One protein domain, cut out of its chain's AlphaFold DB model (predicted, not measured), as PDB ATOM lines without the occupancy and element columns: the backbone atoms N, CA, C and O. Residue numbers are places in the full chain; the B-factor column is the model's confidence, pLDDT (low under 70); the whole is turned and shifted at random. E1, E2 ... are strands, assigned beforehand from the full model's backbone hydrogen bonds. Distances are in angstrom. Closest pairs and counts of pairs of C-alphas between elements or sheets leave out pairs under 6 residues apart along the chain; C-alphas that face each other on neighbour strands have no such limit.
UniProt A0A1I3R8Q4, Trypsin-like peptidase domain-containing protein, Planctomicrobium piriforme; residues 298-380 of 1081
ATOM      1  N   TYR A 298      26.348 -24.083 -40.802       65.56
ATOM      2  CA  TYR A 298      27.250 -24.311 -41.924       65.56
ATOM      3  C   TYR A 298      26.906 -25.652 -42.563       65.56
ATOM      4  O   TYR A 298      26.623 -26.633 -41.876       65.56
ATOM      5  N   LEU A 299      26.932 -25.686 -43.889       69.38
ATOM      6  CA  LEU A 299      26.812 -26.902 -44.676       69.38
ATOM      7  C   LEU A 299      28.236 -27.402 -44.917       69.38
ATOM      8  O   LEU A 299      28.978 -26.774 -45.671       69.38
ATOM      9  N   ALA A 300      28.635 -28.477 -44.242       64.44
ATOM     10  CA  ALA A 300      29.928 -29.131 -44.435       64.44
ATOM     11  C   ALA A 300      29.747 -30.247 -45.467       64.44
ATOM     12  O   ALA A 300      28.951 -31.161 -45.256       64.44
ATOM     13  N   PHE A 301      30.430 -30.171 -46.605       65.19
ATOM     14  CA  PHE A 301      30.103 -30.995 -47.768       65.19
ATOM     15  C   PHE A 301      31.328 -31.635 -48.416       65.19
ATOM     16  O   PHE A 301      32.440 -31.113 -48.343       65.19
ATOM     17  N   ARG A 302      31.098 -32.782 -49.062       76.50
ATOM     18  CA  ARG A 302      32.110 -33.597 -49.732       76.50
ATOM     19  C   ARG A 302      31.765 -33.808 -51.198       76.50
ATOM     20  O   ARG A 302      30.676 -34.290 -51.506       76.50
ATOM     21  N   GLN A 303      32.730 -33.565 -52.076       74.94
ATOM     22  CA  GLN A 303      32.657 -33.901 -53.496       74.94
ATOM     23  C   GLN A 303      33.883 -34.762 -53.847       74.94
ATOM     24  O   GLN A 303      35.033 -34.327 -53.737       74.94
ATOM     25  N   GLY A 304      33.654 -36.030 -54.185       75.06
ATOM     26  CA  GLY A 304      34.692 -37.052 -54.299       75.06
ATOM     27  C   GLY A 304      35.448 -37.263 -52.980       75.06
ATOM     28  O   GLY A 304      34.881 -37.703 -51.979       75.06
ATOM     29  N   LEU A 305      36.749 -36.957 -52.991       58.81
ATOM     30  CA  LEU A 305      37.637 -37.040 -51.820       58.81
ATOM     31  C   LEU A 305      37.824 -35.695 -51.094       58.81
ATOM     32  O   LEU A 305      38.456 -35.651 -50.040       58.81
ATOM     33  N   GLN A 306      37.316 -34.594 -51.655       55.12
ATOM     34  CA  GLN A 306      37.542 -33.246 -51.132       55.12
ATOM     35  C   GLN A 306      36.366 -32.783 -50.269       55.12
ATOM     36  O   GLN A 306      35.214 -33.082 -50.576       55.12
ATOM     37  N   TRP A 307      36.679 -32.046 -49.200       67.25
ATOM     38  CA  TRP A 307      35.718 -31.471 -48.257       67.25
ATOM     39  C   TRP A 307      35.878 -29.952 -48.182       67.25
ATOM     40  O   TRP A 307      37.001 -29.447 -48.212       67.25
ATOM     41  N   ASP A 308      34.761 -29.251 -48.021       54.69
ATOM     42  CA  ASP A 308      34.674 -27.805 -47.793       54.69
ATOM     43  C   ASP A 308      33.434 -27.507 -46.925       54.69
ATOM     44  O   ASP A 308      32.701 -28.414 -46.523       54.69
ATOM     45  N   TYR A 309      33.201 -26.243 -46.597       70.81
ATOM     46  CA  TYR A 309      32.076 -25.794 -45.789       70.81
ATOM     47  C   TYR A 309      31.604 -24.414 -46.247       70.81
ATOM     48  O   TYR A 309      32.406 -23.581 -46.653       70.81
ATOM     49  N   VAL A 310      30.303 -24.140 -46.166       69.25
ATOM     50  CA  VAL A 310      29.720 -22.831 -46.516       69.25
ATOM     51  C   VAL A 310      28.586 -22.461 -45.572       69.25
ATOM     52  O   VAL A 310      27.851 -23.327 -45.106       69.25
ATOM     53  N   GLN A 311      28.400 -21.167 -45.316       75.19
ATOM     54  CA  GLN A 311      27.198 -20.667 -44.646       75.19
ATOM     55  C   GLN A 311      26.102 -20.403 -45.698       75.19
ATOM     56  O   GLN A 311      26.339 -19.609 -46.615       75.19
ATOM     57  N   PRO A 312      24.913 -21.028 -45.609       78.44
ATOM     58  CA  PRO A 312      23.803 -20.713 -46.496       78.44
ATOM     59  C   PRO A 312      23.226 -19.336 -46.138       78.44
ATOM     60  O   PRO A 312      23.206 -18.938 -44.974       78.44
ATOM     61  N   LYS A 313      22.752 -18.593 -47.144       80.00
ATOM     62  CA  LYS A 313      22.100 -17.282 -46.966       80.00
ATOM     63  C   LYS A 313      20.568 -17.364 -46.972       80.00
ATOM     64  O   LYS A 313      19.916 -16.374 -46.662       80.00
ATOM     65  N   SER A 314      19.996 -18.516 -47.327       78.62
ATOM     66  CA  SER A 314      18.579 -18.837 -47.118       78.62
ATOM     67  C   SER A 314      18.420 -19.760 -45.909       78.62
ATOM     68  O   SER A 314      19.263 -20.622 -45.678       78.62
ATOM     69  N   ALA A 315      17.316 -19.620 -45.168       74.19
ATOM     70  CA  ALA A 315      16.988 -20.483 -44.025       74.19
ATOM     71  C   ALA A 315      16.547 -21.910 -44.428       74.19
ATOM     72  O   ALA A 315      16.458 -22.798 -43.585       74.19
ATOM     73  N   GLY A 316      16.310 -22.150 -45.722       85.19
ATOM     74  CA  GLY A 316      15.885 -23.441 -46.255       85.19
ATOM     75  C   GLY A 316      16.200 -23.635 -47.739       85.19
ATOM     76  O   GLY A 316      16.906 -22.819 -48.351       85.19
ATOM     77  N   PHE A 317      15.654 -24.726 -48.277       91.25
ATOM     78  CA  PHE A 317      15.752 -25.209 -49.659       91.25
ATOM     79  C   PHE A 317      14.455 -25.944 -50.060       91.25
ATOM     80  O   PHE A 317      13.652 -26.297 -49.198       91.25
ATOM     81  N   ARG A 318      14.238 -26.203 -51.354       92.69
ATOM     82  CA  ARG A 318      13.043 -26.882 -51.881       92.69
ATOM     83  C   ARG A 318      13.347 -28.311 -52.326       92.69
ATOM     84  O   ARG A 318      14.316 -28.568 -53.039       92.69
ATOM     85  N   PHE A 319      12.496 -29.248 -51.925       92.12
ATOM     86  CA  PHE A 319      12.610 -30.680 -52.178       92.12
ATOM     87  C   PHE A 319      11.319 -31.192 -52.826       92.12
ATOM     88  O   PHE A 319      10.267 -31.274 -52.189       92.12
ATOM     89  N   GLY A 320      11.377 -31.492 -54.124       88.75
ATOM     90  CA  GLY A 320      10.182 -31.660 -54.950       88.75
ATOM     91  C   GLY A 320       9.346 -30.377 -54.954       88.75
ATOM     92  O   GLY A 320       9.824 -29.319 -55.369       88.75
ATOM     93  N   GLU A 321       8.111 -30.462 -54.459       86.75
ATOM     94  CA  GLU A 321       7.223 -29.307 -54.272       86.75
ATOM     95  C   GLU A 321       7.242 -28.740 -52.840       86.75
ATOM     96  O   GLU A 321       6.626 -27.702 -52.607       86.75
ATOM     97  N   THR A 322       7.952 -29.368 -51.896       86.81
ATOM     98  CA  THR A 322       7.954 -29.006 -50.468       86.81
ATOM     99  C   THR A 322       9.140 -28.108 -50.118       86.81
ATOM    100  O   THR A 322      10.277 -28.438 -50.442       86.81
ATOM    101  N   ASP A 323       8.904 -27.008 -49.407       88.81
ATOM    102  CA  ASP A 323       9.971 -26.194 -48.811       88.81
ATOM    103  C   ASP A 323      10.407 -26.789 -47.458       88.81
ATOM    104  O   ASP A 323       9.563 -27.122 -46.625       88.81
ATOM    105  N   LEU A 324      11.718 -26.941 -47.243       86.38
ATOM    106  CA  LEU A 324      12.334 -27.545 -46.055       86.38
ATOM    107  C   LEU A 324      13.322 -26.577 -45.392       86.38
ATOM    108  O   LEU A 324      14.068 -25.874 -46.075       86.38
ATOM    109  N   SER A 325      13.378 -26.577 -44.059       82.06
ATOM    110  CA  SER A 325      14.328 -25.761 -43.295       82.06
ATOM    111  C   SER A 325      15.683 -26.454 -43.135       82.06
ATOM    112  O   SER A 325      15.745 -27.645 -42.815       82.06
ATOM    113  N   TRP A 326      16.788 -25.705 -43.252       76.38
ATOM    114  CA  TRP A 326      18.114 -26.216 -42.873       76.38
ATOM    115  C   TRP A 326      18.158 -26.605 -41.389       76.38
ATOM    116  O   TRP A 326      18.830 -27.566 -41.037       76.38
ATOM    117  N   ALA A 327      17.384 -25.927 -40.534       65.06
ATOM    118  CA  ALA A 327      17.337 -26.174 -39.092       65.06
ATOM    119  C   ALA A 327      16.754 -27.539 -38.684       65.06
ATOM    120  O   ALA A 327      16.874 -27.932 -37.524       65.06
ATOM    121  N   GLU A 328      16.102 -28.249 -39.607       67.62
ATOM    122  CA  GLU A 328      15.460 -29.547 -39.356       67.62
ATOM    123  C   GLU A 328      16.253 -30.717 -39.958       67.62
ATOM    124  O   GLU A 328      16.070 -31.875 -39.564       67.62
ATOM    125  N   VAL A 329      17.152 -30.423 -40.900       64.62
ATOM    126  CA  VAL A 329      17.956 -31.400 -41.636       64.62
ATOM    127  C   VAL A 329      19.275 -31.658 -40.912       64.62
ATOM    128  O   VAL A 329      19.890 -30.762 -40.350       64.62
ATOM    129  N   ARG A 330      19.717 -32.918 -40.928       61.56
ATOM    130  CA  ARG A 330      20.999 -33.377 -40.376       61.56
ATOM    131  C   ARG A 330      22.027 -33.647 -41.474       61.56
ATOM    132  O   ARG A 330      23.199 -33.320 -41.324       61.56
ATOM    133  N   LEU A 331      21.593 -34.320 -42.537       73.31
ATOM    134  CA  LEU A 331      22.454 -34.904 -43.562       73.31
ATOM    135  C   LEU A 331      21.682 -35.027 -44.876       73.31
ATOM    136  O   LEU A 331      20.542 -35.488 -44.881       73.31
ATOM    137  N   ILE A 332      22.327 -34.689 -45.986       82.38
ATOM    138  CA  ILE A 332      21.860 -34.941 -47.348       82.38
ATOM    139  C   ILE A 332      22.907 -35.819 -48.042       82.38
ATOM    140  O   ILE A 332      24.077 -35.449 -48.120       82.38
ATOM    141  N   GLU A 333      22.500 -36.985 -48.542       87.00
ATOM    142  CA  GLU A 333      23.347 -37.858 -49.371       87.00
ATOM    143  C   GLU A 333      22.843 -37.881 -50.813       87.00
ATOM    144  O   GLU A 333      21.648 -38.073 -51.050       87.00
ATOM    145  N   ARG A 334      23.741 -37.755 -51.789       85.06
ATOM    146  CA  ARG A 334      23.399 -37.887 -53.206       85.06
ATOM    147  C   ARG A 334      23.452 -39.354 -53.630       85.06
ATOM    148  O   ARG A 334      24.425 -40.059 -53.371       85.06
ATOM    149  N   ARG A 335      22.405 -39.826 -54.306       84.38
ATOM    150  CA  ARG A 335      22.288 -41.183 -54.861       84.38
ATOM    151  C   ARG A 335      21.849 -41.079 -56.323       84.38
ATOM    152  O   ARG A 335      20.672 -41.208 -56.652       84.38
ATOM    153  N   GLY A 336      22.823 -40.791 -57.189       82.81
ATOM    154  CA  GLY A 336      22.600 -40.462 -58.600       82.81
ATOM    155  C   GLY A 336      21.999 -39.064 -58.757       82.81
ATOM    156  O   GLY A 336      22.582 -38.079 -58.299       82.81
ATOM    157  N   ASP A 337      20.826 -38.990 -59.382       82.19
ATOM    158  CA  ASP A 337      20.061 -37.747 -59.559       82.19
ATOM    159  C   ASP A 337      19.126 -37.442 -58.370       82.19
ATOM    160  O   ASP A 337      18.572 -36.346 -58.255       82.19
ATOM    161  N   LEU A 338      18.965 -38.406 -57.455       88.69
ATOM    162  CA  LEU A 338      18.169 -38.275 -56.239       88.69
ATOM    163  C   LEU A 338      19.036 -37.923 -55.026       88.69
ATOM    164  O   LEU A 338      20.233 -38.199 -54.967       88.69
ATOM    165  N   HIS A 339      18.386 -37.339 -54.028       91.75
ATOM    166  CA  HIS A 339      18.945 -36.889 -52.766       91.75
ATOM    167  C   HIS A 339      18.172 -37.574 -51.634       91.75
ATOM    168  O   HIS A 339      16.938 -37.582 -51.634       91.75
ATOM    169  N   MET A 340      18.887 -38.150 -50.671       88.81
ATOM    170  CA  MET A 340      18.324 -38.682 -49.434       88.81
ATOM    171  C   MET A 340      18.541 -37.662 -48.314       88.81
ATOM    172  O   MET A 340      19.646 -37.538 -47.786       88.81
ATOM    173  N   VAL A 341      17.483 -36.937 -47.958       83.75
ATOM    174  CA  VAL A 341      17.475 -35.952 -46.871       83.75
ATOM    175  C   VAL A 341      17.127 -36.672 -45.571       83.75
ATOM    176  O   VAL A 341      16.045 -37.241 -45.443       83.75
ATOM    177  N   THR A 342      18.044 -36.655 -44.609       66.88
ATOM    178  CA  THR A 342      17.868 -37.189 -43.253       66.88
ATOM    179  C   THR A 342      17.690 -36.035 -42.273       66.88
ATOM    180  O   THR A 342      18.535 -35.143 -42.196       66.88
ATOM    181  N   PHE A 343      16.611 -36.073 -41.501       62.38
ATOM    182  CA  PHE A 343      16.243 -35.056 -40.518       62.38
ATOM    183  C   PHE A 343      16.880 -35.326 -39.147       62.38
ATOM    184  O   PHE A 343      17.317 -36.443 -38.855       62.38
ATOM    185  N   LEU A 344      16.914 -34.312 -38.278       46.34
ATOM    186  CA  LEU A 344      17.442 -34.427 -36.909       46.34
ATOM    187  C   LEU A 344      16.699 -35.482 -36.068       46.34
ATOM    188  O   LEU A 344      17.314 -36.145 -35.237       46.34
ATOM    189  N   ASN A 345      15.407 -35.698 -36.332       52.31
ATOM    190  CA  ASN A 345      14.586 -36.742 -35.702       52.31
ATOM    191  C   ASN A 345      14.795 -38.158 -36.296       52.31
ATOM    192  O   ASN A 345      14.083 -39.090 -35.930       52.31
ATOM    193  N   GLY A 346      15.724 -38.327 -37.245       47.00
ATOM    194  CA  GLY A 346      16.028 -39.602 -37.902       47.00
ATOM    195  C   GLY A 346      15.115 -39.981 -39.076       47.00
ATOM    196  O   GLY A 346      15.420 -40.951 -39.774       47.00
ATOM    197  N   THR A 347      14.037 -39.232 -39.348       65.12
ATOM    198  CA  THR A 347      13.208 -39.429 -40.553       65.12
ATOM    199  C   THR A 347      14.043 -39.219 -41.821       65.12
ATOM    200  O   THR A 347      14.978 -38.417 -41.829       65.12
ATOM    201  N   ARG A 348      13.714 -39.935 -42.904       78.19
ATOM    202  CA  ARG A 348      14.367 -39.789 -44.212       78.19
ATOM    203  C   ARG A 348      13.346 -39.561 -45.320       78.19
ATOM    204  O   ARG A 348      12.323 -40.239 -45.357       78.19
ATOM    205  N   LEU A 349      13.665 -38.662 -46.244       83.44
ATOM    206  CA  LEU A 349      12.966 -38.474 -47.516       83.44
ATOM    207  C   LEU A 349      13.930 -38.753 -48.674       83.44
ATOM    208  O   LEU A 349      15.120 -38.465 -48.569       83.44
ATOM    209  N   ILE A 350      13.418 -39.299 -49.779       89.75
ATOM    210  CA  ILE A 350      14.178 -39.554 -51.012       89.75
ATOM    211  C   ILE A 350      13.430 -38.893 -52.172       89.75
ATOM    212  O   ILE A 350      12.223 -39.076 -52.313       89.75
ATOM    213  N   GLY A 351      14.135 -38.092 -52.968       89.38
ATOM    214  CA  GLY A 351      13.542 -37.203 -53.967       89.38
ATOM    215  C   GLY A 351      14.593 -36.279 -54.580       89.38
ATOM    216  O   GLY A 351      15.787 -36.518 -54.424       89.38
ATOM    217  N   GLN A 352      14.179 -35.230 -55.285       91.44
ATOM    218  CA  GLN A 352      15.100 -34.274 -55.906       91.44
ATOM    219  C   GLN A 352      15.047 -32.927 -55.180       91.44
ATOM    220  O   GLN A 352      13.961 -32.405 -54.929       91.44
ATOM    221  N   ILE A 353      16.210 -32.347 -54.871       92.00
ATOM    222  CA  ILE A 353      16.298 -30.940 -54.466       92.00
ATOM    223  C   ILE A 353      16.080 -30.096 -55.725       92.00
ATOM    224  O   ILE A 353      16.837 -30.207 -56.688       92.00
ATOM    225  N   THR A 354      14.990 -29.333 -55.738       91.19
ATOM    226  CA  THR A 354      14.496 -28.572 -56.897       91.19
ATOM    227  C   THR A 354      14.972 -27.123 -56.879       91.19
ATOM    228  O   THR A 354      15.222 -26.552 -57.936       91.19
ATOM    229  N   ASP A 355      15.179 -26.564 -55.688       91.44
ATOM    230  CA  ASP A 355      15.941 -25.338 -55.459       91.44
ATOM    231  C   ASP A 355      16.806 -25.534 -54.210       91.44
ATOM    232  O   ASP A 355      16.319 -25.977 -53.173       91.44
ATOM    233  N   TRP A 356      18.093 -25.209 -54.291       89.62
ATOM    234  CA  TRP A 356      19.008 -25.253 -53.146       89.62
ATOM    235  C   TRP A 356      18.941 -23.981 -52.285       89.62
ATOM    236  O   TRP A 356      19.540 -23.927 -51.211       89.62
ATOM    237  N   GLY A 357      18.238 -22.945 -52.749       87.56
ATOM    238  CA  GLY A 357      18.253 -21.625 -52.144       87.56
ATOM    239  C   GLY A 357      19.595 -20.913 -52.343       87.56
ATOM    240  O   GLY A 357      20.406 -21.244 -53.214       87.56
ATOM    241  N   THR A 358      19.861 -19.893 -51.526       86.56
ATOM    242  CA  THR A 358      21.046 -19.036 -51.701       86.56
ATOM    243  C   THR A 358      22.256 -19.607 -50.960       86.56
ATOM    244  O   THR A 358      22.667 -19.091 -49.921       86.56
ATOM    245  N   ILE A 359      22.851 -20.672 -51.497       86.31
ATOM    246  CA  ILE A 359      24.118 -21.229 -50.993       86.31
ATOM    247  C   ILE A 359      25.305 -20.651 -51.787       86.31
ATOM    248  O   ILE A 359      25.253 -20.678 -53.023       86.31
ATOM    249  N   PRO A 360      26.372 -20.146 -51.135       80.94
ATOM    250  CA  PRO A 360      27.641 -19.820 -51.792       80.94
ATOM    251  C   PRO A 360      28.309 -21.033 -52.464       80.94
ATOM    252  O   PRO A 360      28.011 -22.180 -52.139       80.94
ATOM    253  N   GLN A 361      29.254 -20.766 -53.365       83.44
ATOM    254  CA  GLN A 361      30.236 -21.759 -53.819       83.44
ATOM    255  C   GLN A 361      31.244 -22.055 -52.688       83.44
ATOM    256  O   GLN A 361      31.393 -21.231 -51.781       83.44
ATOM    257  N   GLY A 362      31.929 -23.203 -52.734       73.62
ATOM    258  CA  GLY A 362      33.000 -23.528 -51.788       73.62
ATOM    259  C   GLY A 362      34.156 -22.520 -51.807       73.62
ATOM    260  O   GLY A 362      34.375 -21.812 -52.793       73.62
ATOM    261  N   HIS A 363      34.922 -22.476 -50.716       66.56
ATOM    262  CA  HIS A 363      36.166 -21.708 -50.629       66.56
ATOM    263  C   HIS A 363      37.234 -22.247 -51.594       66.56
ATOM    264  O   HIS A 363      38.081 -21.497 -52.082       66.56
ATOM    265  N   LEU A 364      37.191 -23.549 -51.890       67.00
ATOM    266  CA  LEU A 364      37.954 -24.177 -52.960       67.00
ATOM    267  C   LEU A 364      37.176 -24.047 -54.278       67.00
ATOM    268  O   LEU A 364      36.110 -24.632 -54.446       67.00
ATOM    269  N   ALA A 365      37.744 -23.320 -55.244       67.00
ATOM    270  CA  ALA A 365      37.065 -22.863 -56.466       67.00
ATOM    271  C   ALA A 365      36.444 -23.952 -57.373       67.00
ATOM    272  O   ALA A 365      35.676 -23.622 -58.274       67.00
ATOM    273  N   ASN A 366      36.745 -25.234 -57.145       75.00
ATOM    274  CA  ASN A 366      36.203 -26.363 -57.907       75.00
ATOM    275  C   ASN A 366      35.078 -27.122 -57.173       75.00
ATOM    276  O   ASN A 366      34.593 -28.121 -57.703       75.00
ATOM    277  N   LEU A 367      34.688 -26.692 -55.966       73.00
ATOM    278  CA  LEU A 367      33.721 -27.385 -55.114       73.00
ATOM    279  C   LEU A 367      32.385 -26.633 -55.044       73.00
ATOM    280  O   LEU A 367      32.333 -25.448 -54.708       73.00
ATOM    281  N   ASP A 368      31.296 -27.343 -55.342       85.38
ATOM    282  CA  ASP A 368      29.923 -26.835 -55.253       85.38
ATOM    283  C   ASP A 368      29.120 -27.700 -54.261       85.38
ATOM    284  O   ASP A 368      28.969 -28.904 -54.499       85.38
ATOM    285  N   PRO A 369      28.563 -27.130 -53.170       82.38
ATOM    286  CA  PRO A 369      27.720 -27.872 -52.223       82.38
ATOM    287  C   PRO A 369      26.517 -28.557 -52.885       82.38
ATOM    288  O   PRO A 369      26.036 -29.568 -52.381       82.38
ATOM    289  N   ARG A 370      26.057 -28.049 -54.034       89.94
ATOM    290  CA  ARG A 370      24.926 -28.578 -54.810       89.94
ATOM    291  C   ARG A 370      25.303 -29.795 -55.657       89.94
ATOM    292  O   ARG A 370      24.428 -30.531 -56.108       89.94
ATOM    293  N   ALA A 371      26.599 -29.995 -55.902       87.12
ATOM    294  CA  ALA A 371      27.145 -31.128 -56.646       87.12
ATOM    295  C   ALA A 371      27.664 -32.253 -55.731       87.12
ATOM    296  O   ALA A 371      27.975 -33.335 -56.235       87.12
ATOM    297  N   ALA A 372      27.749 -31.994 -54.423       82.12
ATOM    298  CA  ALA A 372      28.308 -32.867 -53.400       82.12
ATOM    299  C   ALA A 372      27.677 -34.271 -53.353       82.12
ATOM    300  O   ALA A 372      26.474 -34.449 -53.551       82.12
ATOM    301  N   ASP A 373      28.489 -35.270 -53.005       80.38
ATOM    302  CA  ASP A 373      28.031 -36.635 -52.713       80.38
ATOM    303  C   ASP A 373      27.387 -36.728 -51.321       80.38
ATOM    304  O   ASP A 373      26.539 -37.582 -51.060       80.38
ATOM    305  N   ARG A 374      27.824 -35.852 -50.409       79.94
ATOM    306  CA  ARG A 374      27.376 -35.767 -49.019       79.94
ATOM    307  C   ARG A 374      27.451 -34.327 -48.523       79.94
ATOM    308  O   ARG A 374      28.437 -33.645 -48.786       79.94
ATOM    309  N   LEU A 375      26.445 -33.902 -47.769       79.44
ATOM    310  CA  LEU A 375      26.361 -32.590 -47.134       79.44
ATOM    311  C   LEU A 375      25.757 -32.745 -45.731       79.44
ATOM    312  O   LEU A 375      24.586 -33.087 -45.580       79.44
ATOM    313  N   ASP A 376      26.572 -32.530 -44.703       65.62
ATOM    314  CA  ASP A 376      26.182 -32.507 -43.293       65.62
ATOM    315  C   ASP A 376      25.793 -31.075 -42.890       65.62
ATOM    316  O   ASP A 376      26.483 -30.111 -43.229       65.62
ATOM    317  N   VAL A 377      24.694 -30.924 -42.148       61.28
ATOM    318  CA  VAL A 377      24.213 -29.618 -41.673       61.28
ATOM    319  C   VAL A 377      24.634 -29.431 -40.219       61.28
ATOM    320  O   VAL A 377      24.227 -30.188 -39.338       61.28
ATOM    321  N   VAL A 378      25.463 -28.421 -39.961       55.56
ATOM    322  CA  VAL A 378      26.065 -28.164 -38.648       55.56
ATOM    323  C   VAL A 378      25.500 -26.873 -38.069       55.56
ATOM    324  O   VAL A 378      25.804 -25.786 -38.558       55.56
ATOM    325  N   ALA A 379      24.699 -26.980 -37.010       51.38
ATOM    326  CA  ALA A 379      24.257 -25.826 -36.231       51.38
ATOM    327  C   ALA A 379      25.445 -25.222 -35.469       51.38
ATOM    328  O   ALA A 379      26.052 -25.901 -34.641       51.38
ATOM    329  N   VAL A 380      25.760 -23.947 -35.715       50.25
ATOM    330  CA  VAL A 380      26.733 -23.199 -34.904       50.25
ATOM    331  C   VAL A 380      25.985 -22.484 -33.796       50.25
ATOM    332  O   VAL A 380      25.753 -21.275 -33.784       50.25
TER     333      VAL A 380
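Overview. This is residues 298 to 380 of the 1081 residues of the protein "Trypsin-like peptidase domain-containing protein" of Planctomicrobium piriforme (UniProt A0A1I3R8Q4). A strongly twisted wall of six antiparallel strands, in the order E2, E1, E9, E5, E6, E7, has a small sheet of three strands, E4, E3, E8, over one face near its E6 and E7 end. The long unnamed stretch of residues 356 to 373 passes over that same face of the wall towards the E2 end and folds back to E9, while the other face is bare; the two sheets are only partly face to face. The printed part has 83 residues with no named helix and nine strands, E1 to E9 in order along the chain, and its class is all strand. Both sheets are antiparallel throughout. The whole is compact, with a radius of gyration of the C-alphas of 11.6 A, and rounded, with spans of 31 by 28 by 21 A.

Arrangement. E1, residues 298 to 303, and E2, residues 306 to 310, form an antiparallel hairpin at 156 degrees; N 301 and O 308 are within hydrogen-bond range at 2.9 A. E2 is an edge strand of the sheet of six. E3, residues 316 to 319, and E4, residues 322 to 325, are a hairpin of the other sheet, at 149 degrees, with N 319 and O 322 2.8 A apart. E5, residues 329 to 335, E6, residues 338 to 343, and E7, residues 348 to 351, form a meander, each strand the antiparallel neighbour of the one before. In it, N 333 and O 340 are 3.0 A apart between E5 and E6, and N 341 and O 349 are 2.9 A apart between E6 and E7. E7, the other edge strand of the sheet of six, runs on into E8, residues 353 to 355, at 68 degrees across a break of 1 residue. E8 is the antiparallel neighbour of E3 at 124 degrees, with N 318 and O 355 2.8 A apart. Between the two sheets, the closest C-alphas of E6 and E8 are those of His 339 and Ile 353, 6.7 A apart. E9, residues 374 to 379, is an inner strand, antiparallel to E1 at 166 degrees and to E5 at 173 degrees; N 300 and O 376 are 2.9 A apart, and N 332 and O 375 2.8 A. E2 and E7 are apart, as are E3 and E9.

Along the chain. E1 begins at C-alpha 298, (27.250, -24.311, -41.924), and is 16.0 A long from first to last C-alpha; E2 is 13.8 A long. E3 and E4 measure 9.9 A and 10.1 A. E5, the longest strand by residues with 7, begins at C-alpha 329, (17.956, -31.400, -41.636), and is 17.0 A long. E6 is 16.2 A long, E7 10.1 A and E8 5.7 A. E9 is 16.5 A long and ends at C-alpha 379, (24.257, -25.826, -36.231).

Size, cuts and confidence. The two C-alphas farthest apart in the domain are those of Asn 345 and Ala 365, at 33.6 A, while the first and last printed C-alphas, those of Tyr 298 and Val 380, are 7.1 A apart. The printed part has no cut. The link from E8 to E9, with 18 residues, is long; the other links are tight. The mean pLDDT of the printed part is 76.3, and 27 residues are under 70, among them residues 298 to 301, 305 to 308, 342 to 347 and 376 to 380.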